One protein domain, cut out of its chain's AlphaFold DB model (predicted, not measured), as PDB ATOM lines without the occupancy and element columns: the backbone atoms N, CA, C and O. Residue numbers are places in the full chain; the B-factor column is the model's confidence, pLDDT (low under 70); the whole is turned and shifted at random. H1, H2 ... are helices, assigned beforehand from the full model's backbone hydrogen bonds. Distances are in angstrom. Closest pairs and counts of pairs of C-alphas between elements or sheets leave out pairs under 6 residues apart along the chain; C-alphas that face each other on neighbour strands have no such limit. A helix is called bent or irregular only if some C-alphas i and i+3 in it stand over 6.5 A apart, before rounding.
ATOM      1  N   ASP A   4     -50.357 -14.008   0.847       63.83
ATOM      2  CA  ASP A   4     -49.300 -14.926   1.270       63.83
ATOM      3  C   ASP A   4     -49.042 -16.038   0.236       63.83
ATOM      4  O   ASP A   4     -47.917 -16.178  -0.240       63.83
ATOM      5  N   TYR A   5     -50.083 -16.751  -0.221       62.59
ATOM      6  CA  TYR A   5     -49.954 -17.729  -1.321       62.59
ATOM      7  C   TYR A   5     -49.387 -17.129  -2.617       62.59
ATOM      8  O   TYR A   5     -48.761 -17.833  -3.406       62.59
ATOM      9  N   LEU A   6     -49.644 -15.843  -2.861       62.56
ATOM     10  CA  LEU A   6     -49.303 -15.166  -4.108       62.56
ATOM     11  C   LEU A   6     -47.858 -14.656  -4.082       62.56
ATOM     12  O   LEU A   6     -47.143 -14.821  -5.063       62.56
ATOM     13  N   ILE A   7     -47.414 -14.127  -2.938       68.28
ATOM     14  CA  ILE A   7     -46.012 -13.769  -2.691       68.28
ATOM     15  C   ILE A   7     -45.141 -15.034  -2.738       68.28
ATOM     16  O   ILE A   7     -44.122 -15.041  -3.422       68.28
ATOM     17  N   PHE A   8     -45.590 -16.137  -2.122       65.64
ATOM     18  CA  PHE A   8     -44.916 -17.436  -2.219       65.64
ATOM     19  C   PHE A   8     -44.792 -17.927  -3.673       65.64
ATOM     20  O   PHE A   8     -43.725 -18.381  -4.079       65.64
ATOM     21  N   PHE A   9     -45.850 -17.802  -4.483       66.77
ATOM     22  CA  PHE A   9     -45.822 -18.221  -5.889       66.77
ATOM     23  C   PHE A   9     -44.861 -17.380  -6.749       66.77
ATOM     24  O   PHE A   9     -44.137 -17.937  -7.573       66.77
ATOM     25  N   VAL A  10     -44.816 -16.056  -6.547       68.02
ATOM     26  CA  VAL A  10     -43.833 -15.195  -7.233       68.02
ATOM     27  C   VAL A  10     -42.411 -15.523  -6.767       68.02
ATOM     28  O   VAL A  10     -41.514 -15.563  -7.599       68.02
ATOM     29  N   GLY A  11     -42.212 -15.830  -5.480       64.62
ATOM     30  CA  GLY A  11     -40.912 -16.226  -4.934       64.62
ATOM     31  C   GLY A  11     -40.367 -17.506  -5.565       64.62
ATOM     32  O   GLY A  11     -39.233 -17.515  -6.027       64.62
ATOM     33  N   VAL A  12     -41.191 -18.554  -5.682       62.43
ATOM     34  CA  VAL A  12     -40.798 -19.805  -6.363       62.43
ATOM     35  C   VAL A  12     -40.392 -19.542  -7.820       62.43
ATOM     36  O   VAL A  12     -39.322 -19.974  -8.238       62.43
ATOM     37  N   HIS A  13     -41.167 -18.759  -8.577       62.52
ATOM     38  CA  HIS A  13     -40.822 -18.438  -9.970       62.52
ATOM     39  C   HIS A  13     -39.615 -17.476 -10.106       62.52
ATOM     40  O   HIS A  13     -39.069 -17.335 -11.196       62.52
ATOM     41  N   TYR A  14     -39.171 -16.809  -9.036       63.27
ATOM     42  CA  TYR A  14     -37.915 -16.039  -9.039       63.27
ATOM     43  C   TYR A  14     -36.690 -16.885  -8.642       63.27
ATOM     44  O   TYR A  14     -35.566 -16.406  -8.751       63.27
ATOM     45  N   ILE A  15     -36.898 -18.127  -8.192       60.00
ATOM     46  CA  ILE A  15     -35.839 -19.103  -7.889       60.00
ATOM     47  C   ILE A  15     -35.587 -20.026  -9.100       60.00
ATOM     48  O   ILE A  15     -34.444 -20.402  -9.353       60.00
ATOM     49  N   ASP A  16     -36.626 -20.338  -9.887       59.31
ATOM     50  CA  ASP A  16     -36.524 -21.040 -11.180       59.31
ATOM     51  C   ASP A  16     -36.003 -20.103 -12.299       59.31
ATOM     52  O   ASP A  16     -36.754 -19.617 -13.151       59.31
ATOM     53  N   ASP A  17     -34.703 -19.805 -12.269       57.61
ATOM     54  CA  ASP A  17     -34.103 -18.697 -13.021       57.61
ATOM     55  C   ASP A  17     -33.907 -18.930 -14.552       57.61
ATOM     56  O   ASP A  17     -33.748 -20.039 -15.065       57.61
ATOM     57  N   ALA A  18     -33.831 -17.807 -15.272       54.47
ATOM     58  CA  ALA A  18     -33.115 -17.569 -16.535       54.47
ATOM     59  C   ALA A  18     -33.609 -18.031 -17.938       54.47
ATOM     60  O   ALA A  18     -33.216 -17.348 -18.886       54.47
ATOM     61  N   GLU A  19     -34.443 -19.065 -18.174       58.50
ATOM     62  CA  GLU A  19     -34.692 -19.528 -19.582       58.50
ATOM     63  C   GLU A  19     -36.076 -19.276 -20.233       58.50
ATOM     64  O   GLU A  19     -36.173 -19.328 -21.461       58.50
ATOM     65  N   ASN A  20     -37.157 -18.947 -19.507       59.66
ATOM     66  CA  ASN A  20     -38.498 -18.797 -20.120       59.66
ATOM     67  C   ASN A  20     -39.115 -17.388 -20.028       59.66
ATOM     68  O   ASN A  20     -40.015 -17.119 -19.228       59.66
ATOM     69  N   ILE A  21     -38.731 -16.518 -20.974       66.56
ATOM     70  CA  ILE A  21     -39.357 -15.198 -21.215       66.56
ATOM     71  C   ILE A  21     -40.889 -15.311 -21.342       66.56
ATOM     72  O   ILE A  21     -41.618 -14.452 -20.848       66.56
ATOM     73  N   PHE A  22     -41.388 -16.380 -21.974       70.33
ATOM     74  CA  PHE A  22     -42.823 -16.604 -22.168       70.33
ATOM     75  C   PHE A  22     -43.580 -16.806 -20.845       70.33
ATOM     76  O   PHE A  22     -44.661 -16.245 -20.682       70.33
ATOM     77  N   CYS A  23     -43.006 -17.537 -19.883       69.46
ATOM     78  CA  CYS A  23     -43.613 -17.732 -18.562       69.46
ATOM     79  C   CYS A  23     -43.671 -16.415 -17.779       69.46
ATOM     80  O   CYS A  23     -44.717 -16.072 -17.234       69.46
ATOM     81  N   HIS A  24     -42.588 -15.633 -17.807       69.80
ATOM     82  CA  HIS A  24     -42.548 -14.311 -17.179       69.80
ATOM     83  C   HIS A  24     -43.608 -13.356 -17.764       69.80
ATOM     84  O   HIS A  24     -44.343 -12.730 -17.003       69.80
ATOM     85  N   VAL A  25     -43.756 -13.284 -19.095       75.86
ATOM     86  CA  VAL A  25     -44.811 -12.471 -19.738       75.86
ATOM     87  C   VAL A  25     -46.207 -12.980 -19.370       75.86
ATOM     88  O   VAL A  25     -47.040 -12.189 -18.932       75.86
ATOM     89  N   PHE A  26     -46.453 -14.291 -19.461       80.38
ATOM     90  CA  PHE A  26     -47.749 -14.878 -19.117       80.38
ATOM     91  C   PHE A  26     -48.149 -14.595 -17.661       80.38
ATOM     92  O   PHE A  26     -49.302 -14.261 -17.398       80.38
ATOM     93  N   LEU A  27     -47.205 -14.659 -16.715       73.46
ATOM     94  CA  LEU A  27     -47.466 -14.289 -15.324       73.46
ATOM     95  C   LEU A  27     -47.686 -12.783 -15.144       73.46
ATOM     96  O   LEU A  27     -48.577 -12.401 -14.387       73.46
ATOM     97  N   GLN A  28     -46.943 -11.916 -15.840       73.22
ATOM     98  CA  GLN A  28     -47.189 -10.470 -15.786       73.22
ATOM     99  C   GLN A  28     -48.592 -10.095 -16.287       73.22
ATOM    100  O   GLN A  28     -49.245  -9.255 -15.660       73.22
ATOM    101  N   ASP A  29     -49.064 -10.728 -17.364       81.95
ATOM    102  CA  ASP A  29     -50.414 -10.538 -17.901       81.95
ATOM    103  C   ASP A  29     -51.480 -11.112 -16.949       81.95
ATOM    104  O   ASP A  29     -52.437 -10.419 -16.596       81.95
ATOM    105  N   LEU A  30     -51.271 -12.330 -16.434       80.01
ATOM    106  CA  LEU A  30     -52.157 -12.980 -15.463       80.01
ATOM    107  C   LEU A  30     -52.323 -12.139 -14.185       80.01
ATOM    108  O   LEU A  30     -53.444 -11.929 -13.716       80.01
ATOM    109  N   PHE A  31     -51.234 -11.597 -13.629       72.62
ATOM    110  CA  PHE A  31     -51.302 -10.705 -12.468       72.62
ATOM    111  C   PHE A  31     -51.936  -9.347 -12.796       72.62
ATOM    112  O   PHE A  31     -52.615  -8.780 -11.935       72.62
ATOM    113  N   ALA A  32     -51.766  -8.830 -14.018       74.88
ATOM    114  CA  ALA A  32     -52.436  -7.607 -14.462       74.88
ATOM    115  C   ALA A  32     -53.964  -7.775 -14.546       74.88
ATOM    116  O   ALA A  32     -54.687  -6.854 -14.166       74.88
ATOM    117  N   GLU A  33     -54.448  -8.940 -14.988       78.99
ATOM    118  CA  GLU A  33     -55.878  -9.259 -15.055       78.99
ATOM    119  C   GLU A  33     -56.477  -9.555 -13.666       78.99
ATOM    120  O   GLU A  33     -57.516  -9.000 -13.309       78.99
ATOM    121  N   LEU A  34     -55.807 -10.371 -12.840       76.31
ATOM    122  CA  LEU A  34     -56.311 -10.762 -11.515       76.31
ATOM    123  C   LEU A  34     -56.250  -9.642 -10.463       76.31
ATOM    124  O   LEU A  34     -57.169  -9.531  -9.647       76.31
ATOM    125  N   ARG A  35     -55.170  -8.845 -10.417       71.49
ATOM    126  CA  ARG A  35     -54.972  -7.782  -9.410       71.49
ATOM    127  C   ARG A  35     -54.163  -6.592  -9.958       71.49
ATOM    128  O   ARG A  35     -53.000  -6.422  -9.586       71.49
ATOM    129  N   PRO A  36     -54.782  -5.675 -10.727       73.31
ATOM    130  CA  PRO A  36     -54.093  -4.498 -11.274       73.31
ATOM    131  C   PRO A  36     -53.514  -3.535 -10.217       73.31
ATOM    132  O   PRO A  36     -52.630  -2.748 -10.539       73.31
ATOM    133  N   ASN A  37     -53.972  -3.608  -8.960       69.08
ATOM    134  CA  ASN A  37     -53.506  -2.766  -7.849       69.08
ATOM    135  C   ASN A  37     -52.390  -3.410  -6.994       69.08
ATOM    136  O   ASN A  37     -52.087  -2.900  -5.917       69.08
ATOM    137  N   MET A  38     -51.827  -4.552  -7.400       69.69
ATOM    138  CA  MET A  38     -50.792  -5.244  -6.623       69.69
ATOM    139  C   MET A  38     -49.396  -4.670  -6.897       69.69
ATOM    140  O   MET A  38     -49.038  -4.423  -8.050       69.69
ATOM    141  N   ALA A  39     -48.595  -4.497  -5.839       69.18
ATOM    142  CA  ALA A  39     -47.171  -4.201  -5.972       69.18
ATOM    143  C   ALA A  39     -46.462  -5.332  -6.737       69.18
ATOM    144  O   ALA A  39     -46.783  -6.509  -6.558       69.18
ATOM    145  N   ARG A  40     -45.517  -4.970  -7.610       70.79
ATOM    146  CA  ARG A  40     -44.726  -5.914  -8.405       70.79
ATOM    147  C   ARG A  40     -43.267  -5.767  -8.004       70.79
ATOM    148  O   ARG A  40     -42.670  -4.741  -8.311       70.79
ATOM    149  N   TYR A  41     -42.731  -6.783  -7.342       73.02
ATOM    150  CA  TYR A  41     -41.322  -6.836  -6.970       73.02
ATOM    151  C   TYR A  41     -40.462  -7.108  -8.210       73.02
ATOM    152  O   TYR A  41     -40.844  -7.885  -9.086       73.02
ATOM    153  N   SER A  42     -39.335  -6.408  -8.302       72.29
ATOM    154  CA  SER A  42     -38.476  -6.299  -9.490       72.29
ATOM    155  C   SER A  42     -37.064  -6.870  -9.291       72.29
ATOM    156  O   SER A  42     -36.244  -6.857 -10.210       72.29
ATOM    157  N   SER A  43     -36.795  -7.381  -8.090       74.24
ATOM    158  CA  SER A  43     -35.580  -8.077  -7.669       74.24
ATOM    159  C   SER A  43     -35.950  -9.118  -6.608       74.24
ATOM    160  O   SER A  43     -36.902  -8.904  -5.853       74.24
ATOM    161  N   VAL A  44     -35.167 -10.197  -6.499       78.27
ATOM    162  CA  VAL A  44     -35.275 -11.172  -5.395       78.27
ATOM    163  C   VAL A  44     -35.150 -10.460  -4.044       78.27
ATOM    164  O   VAL A  44     -35.968 -10.679  -3.162       78.27
ATOM    165  N   GLU A  45     -34.220  -9.507  -3.922       80.58
ATOM    166  CA  GLU A  45     -34.002  -8.718  -2.698       80.58
ATOM    167  C   GLU A  45     -35.247  -7.917  -2.264       80.58
ATOM    168  O   GLU A  45     -35.481  -7.701  -1.076       80.58
ATOM    169  N   GLU A  46     -36.057  -7.468  -3.231       79.43
ATOM    170  CA  GLU A  46     -37.291  -6.709  -2.991       79.43
ATOM    171  C   GLU A  46     -38.436  -7.637  -2.543       79.43
ATOM    172  O   GLU A  46     -39.259  -7.266  -1.706       79.43
ATOM    173  N   LEU A  47     -38.455  -8.863  -3.076       80.50
ATOM    174  CA  LEU A  47     -39.410  -9.912  -2.733       80.50
ATOM    175  C   LEU A  47     -39.115 -10.533  -1.359       80.50
ATOM    176  O   LEU A  47     -40.040 -10.704  -0.565       80.50
ATOM    177  N   ASP A  48     -37.847 -10.808  -1.050       80.70
ATOM    178  CA  ASP A  48     -37.401 -11.317   0.251       80.70
ATOM    179  C   ASP A  48     -37.724 -10.326   1.375       80.70
ATOM    180  O   ASP A  48     -38.224 -10.720   2.429       80.70
ATOM    181  N   ALA A  49     -37.513  -9.025   1.140       83.37
ATOM    182  CA  ALA A  49     -37.884  -7.979   2.090       83.37
ATOM    183  C   ALA A  49     -39.396  -7.973   2.387       83.37
ATOM    184  O   ALA A  49     -39.794  -7.873   3.548       83.37
ATOM    185  N   ALA A  50     -40.238  -8.141   1.362       80.48
ATOM    186  CA  ALA A  50     -41.691  -8.221   1.520       80.48
ATOM    187  C   ALA A  50     -42.157  -9.520   2.207       80.48
ATOM    188  O   ALA A  50     -43.130  -9.507   2.961       80.48
ATOM    189  N   LEU A  51     -41.460 -10.639   1.982       78.96
ATOM    190  CA  LEU A  51     -41.678 -11.905   2.694       78.96
ATOM    191  C   LEU A  51     -41.330 -11.786   4.183       78.96
ATOM    192  O   LEU A  51     -42.068 -12.293   5.027       78.96
ATOM    193  N   LEU A  52     -40.245 -11.080   4.505       82.51
ATOM    194  CA  LEU A  52     -39.792 -10.843   5.875       82.51
ATOM    195  C   LEU A  52     -40.743  -9.889   6.622       82.51
ATOM    196  O   LEU A  52     -41.144 -10.197   7.742       82.51
ATOM    197  N   GLU A  53     -41.189  -8.794   5.990       80.83
ATOM    198  CA  GLU A  53     -42.225  -7.904   6.547       80.83
ATOM    199  C   GLU A  53     -43.550  -8.656   6.782       80.83
ATOM    200  O   GLU A  53     -44.207  -8.465   7.810       80.83
ATOM    201  N   LEU A  54     -43.924  -9.570   5.877       76.98
ATOM    202  CA  LEU A  54     -45.106 -10.411   6.054       76.98
ATOM    203  C   LEU A  54     -44.956 -11.362   7.253       76.98
ATOM    204  O   LEU A  54     -45.877 -11.430   8.070       76.98
ATOM    205  N   GLU A  55     -43.813 -12.043   7.401       78.79
ATOM    206  CA  GLU A  55     -43.561 -12.901   8.566       78.79
ATOM    207  C   GLU A  55     -43.569 -12.083   9.867       78.79
ATOM    208  O   GLU A  55     -44.219 -12.482  10.831       78.79
ATOM    209  N   GLU A  56     -42.926 -10.910   9.904       77.42
ATOM    210  CA  GLU A  56     -42.952 -10.031  11.081       77.42
ATOM    211  C   GLU A  56     -44.385  -9.584  11.424       77.42
ATOM    212  O   GLU A  56     -44.761  -9.577  12.599       77.42
ATOM    213  N   SER A  57     -45.229  -9.315  10.422       76.23
ATOM    214  CA  SER A  57     -46.643  -8.984  10.641       76.23
ATOM    215  C   SER A  57     -47.453 -10.146  11.244       76.23
ATOM    216  O   SER A  57     -48.269  -9.922  12.142       76.23
ATOM    217  N   GLU A  58     -47.192 -11.395  10.837       73.05
ATOM    218  CA  GLU A  58     -47.832 -12.588  11.415       73.05
ATOM    219  C   GLU A  58     -47.301 -12.883  12.830       73.05
ATOM    220  O   GLU A  58     -48.068 -13.213  13.742       73.05
ATOM    221  N   ARG A  59     -45.995 -12.686  13.059       69.47
ATOM    222  CA  ARG A  59     -45.358 -12.773  14.385       69.47
ATOM    223  C   ARG A  59     -45.946 -11.737  15.349       69.47
ATOM    224  O   ARG A  59     -46.273 -12.088  16.479       69.47
ATOM    225  N   ALA A  60     -46.145 -10.494  14.916       66.60
ATOM    226  CA  ALA A  60     -46.770  -9.449  15.727       66.60
ATOM    227  C   ALA A  60     -48.247  -9.767  16.033       66.60
ATOM    228  O   ALA A  60     -48.653  -9.786  17.197       66.60
ATOM    229  N   ALA A  61     -49.035 -10.111  15.006       62.29
ATOM    230  CA  ALA A  61     -50.460 -10.421  15.142       62.29
ATOM    231  C   ALA A  61     -50.753 -11.681  15.983       62.29
ATOM    232  O   ALA A  61     -51.840 -11.808  16.549       62.29
TER     233      ALA A  61
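Overview. This is residues 4 to 61 of the 352 residues of the protein "Os02g0631500 protein" of Oryza sativa subsp. japonica (UniProt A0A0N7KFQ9). The longest helix, H3, runs alongside H1 in the opposite direction, and H2 is a third helix on the far side of H1 from H3, making a loosely joined, open arrangement with H1 between the other two. The last turns of H3, residues 56 to 61, stick out at one end of the longest axis, and the turn between H1 and H2 bulges out at the other. The printed part has 58 residues with three named helices, in the order H1, H2, H3 along the chain, and no named strand; its class is all helix. It is only just loose, close to compact, with a radius of gyration of the C-alphas of 12.4 A, and it is elongated, spanning 39 by 24 by 16 A.

Along the chain. H3 is residues 44 to 61, 25.6 A from first to last C-alpha; it begins with C-alpha 44 at (-35.275, -11.172, -5.395) and ends with C-alpha 61 at (-50.460, -10.421, 15.142). H1 is residues 4 to 15, 16.8 A long, and starts with C-alpha 4 at (-49.300, -14.926, 1.270). H2 is residues 21 to 34, 20.0 A long.

Arrangement. H3 and H1 touch, with 7 pairs of C-alphas within 8 A. Their closest C-alphas are those of Tyr 14 and Val 44, 6.6 A apart. Their lines stand at a shallow tilt of 27 degrees, and they run opposite ways. H1 and H2 are near each other, with 6 pairs of C-alphas within 10 A, and their closest C-alphas are 8.5 A apart. H2 touches no helix, and H2 and H3 are apart. In H1, H2 and H3 every pair of O i and N i+4 is within hydrogen-bond range. No helix is bent or irregular.

Size, cuts and confidence. The two C-alphas farthest apart are those of Glu 19 and Ala 61, at 39.2 A, while the first and last printed C-alphas, those of Asp 4 and Ala 61, are 14.6 A apart. Residues 16 to 22, residues 33 to 39 and residues 56 to 61 stand free; the 38 other residues span 28 by 18 by 16 A. The printed part has no cut. The link from H1 to H2, 5 residues, is tight, and the link from H2 to H3, 9 residues, is short. The mean pLDDT of the printed part is 71.3, and 26 residues are under 70: residues 4 to 21, 23 to 24, 37 to 39 and 59 to 61. The mean pLDDT of H1 is 64, that of H2 is 75 and that of H3 is 77.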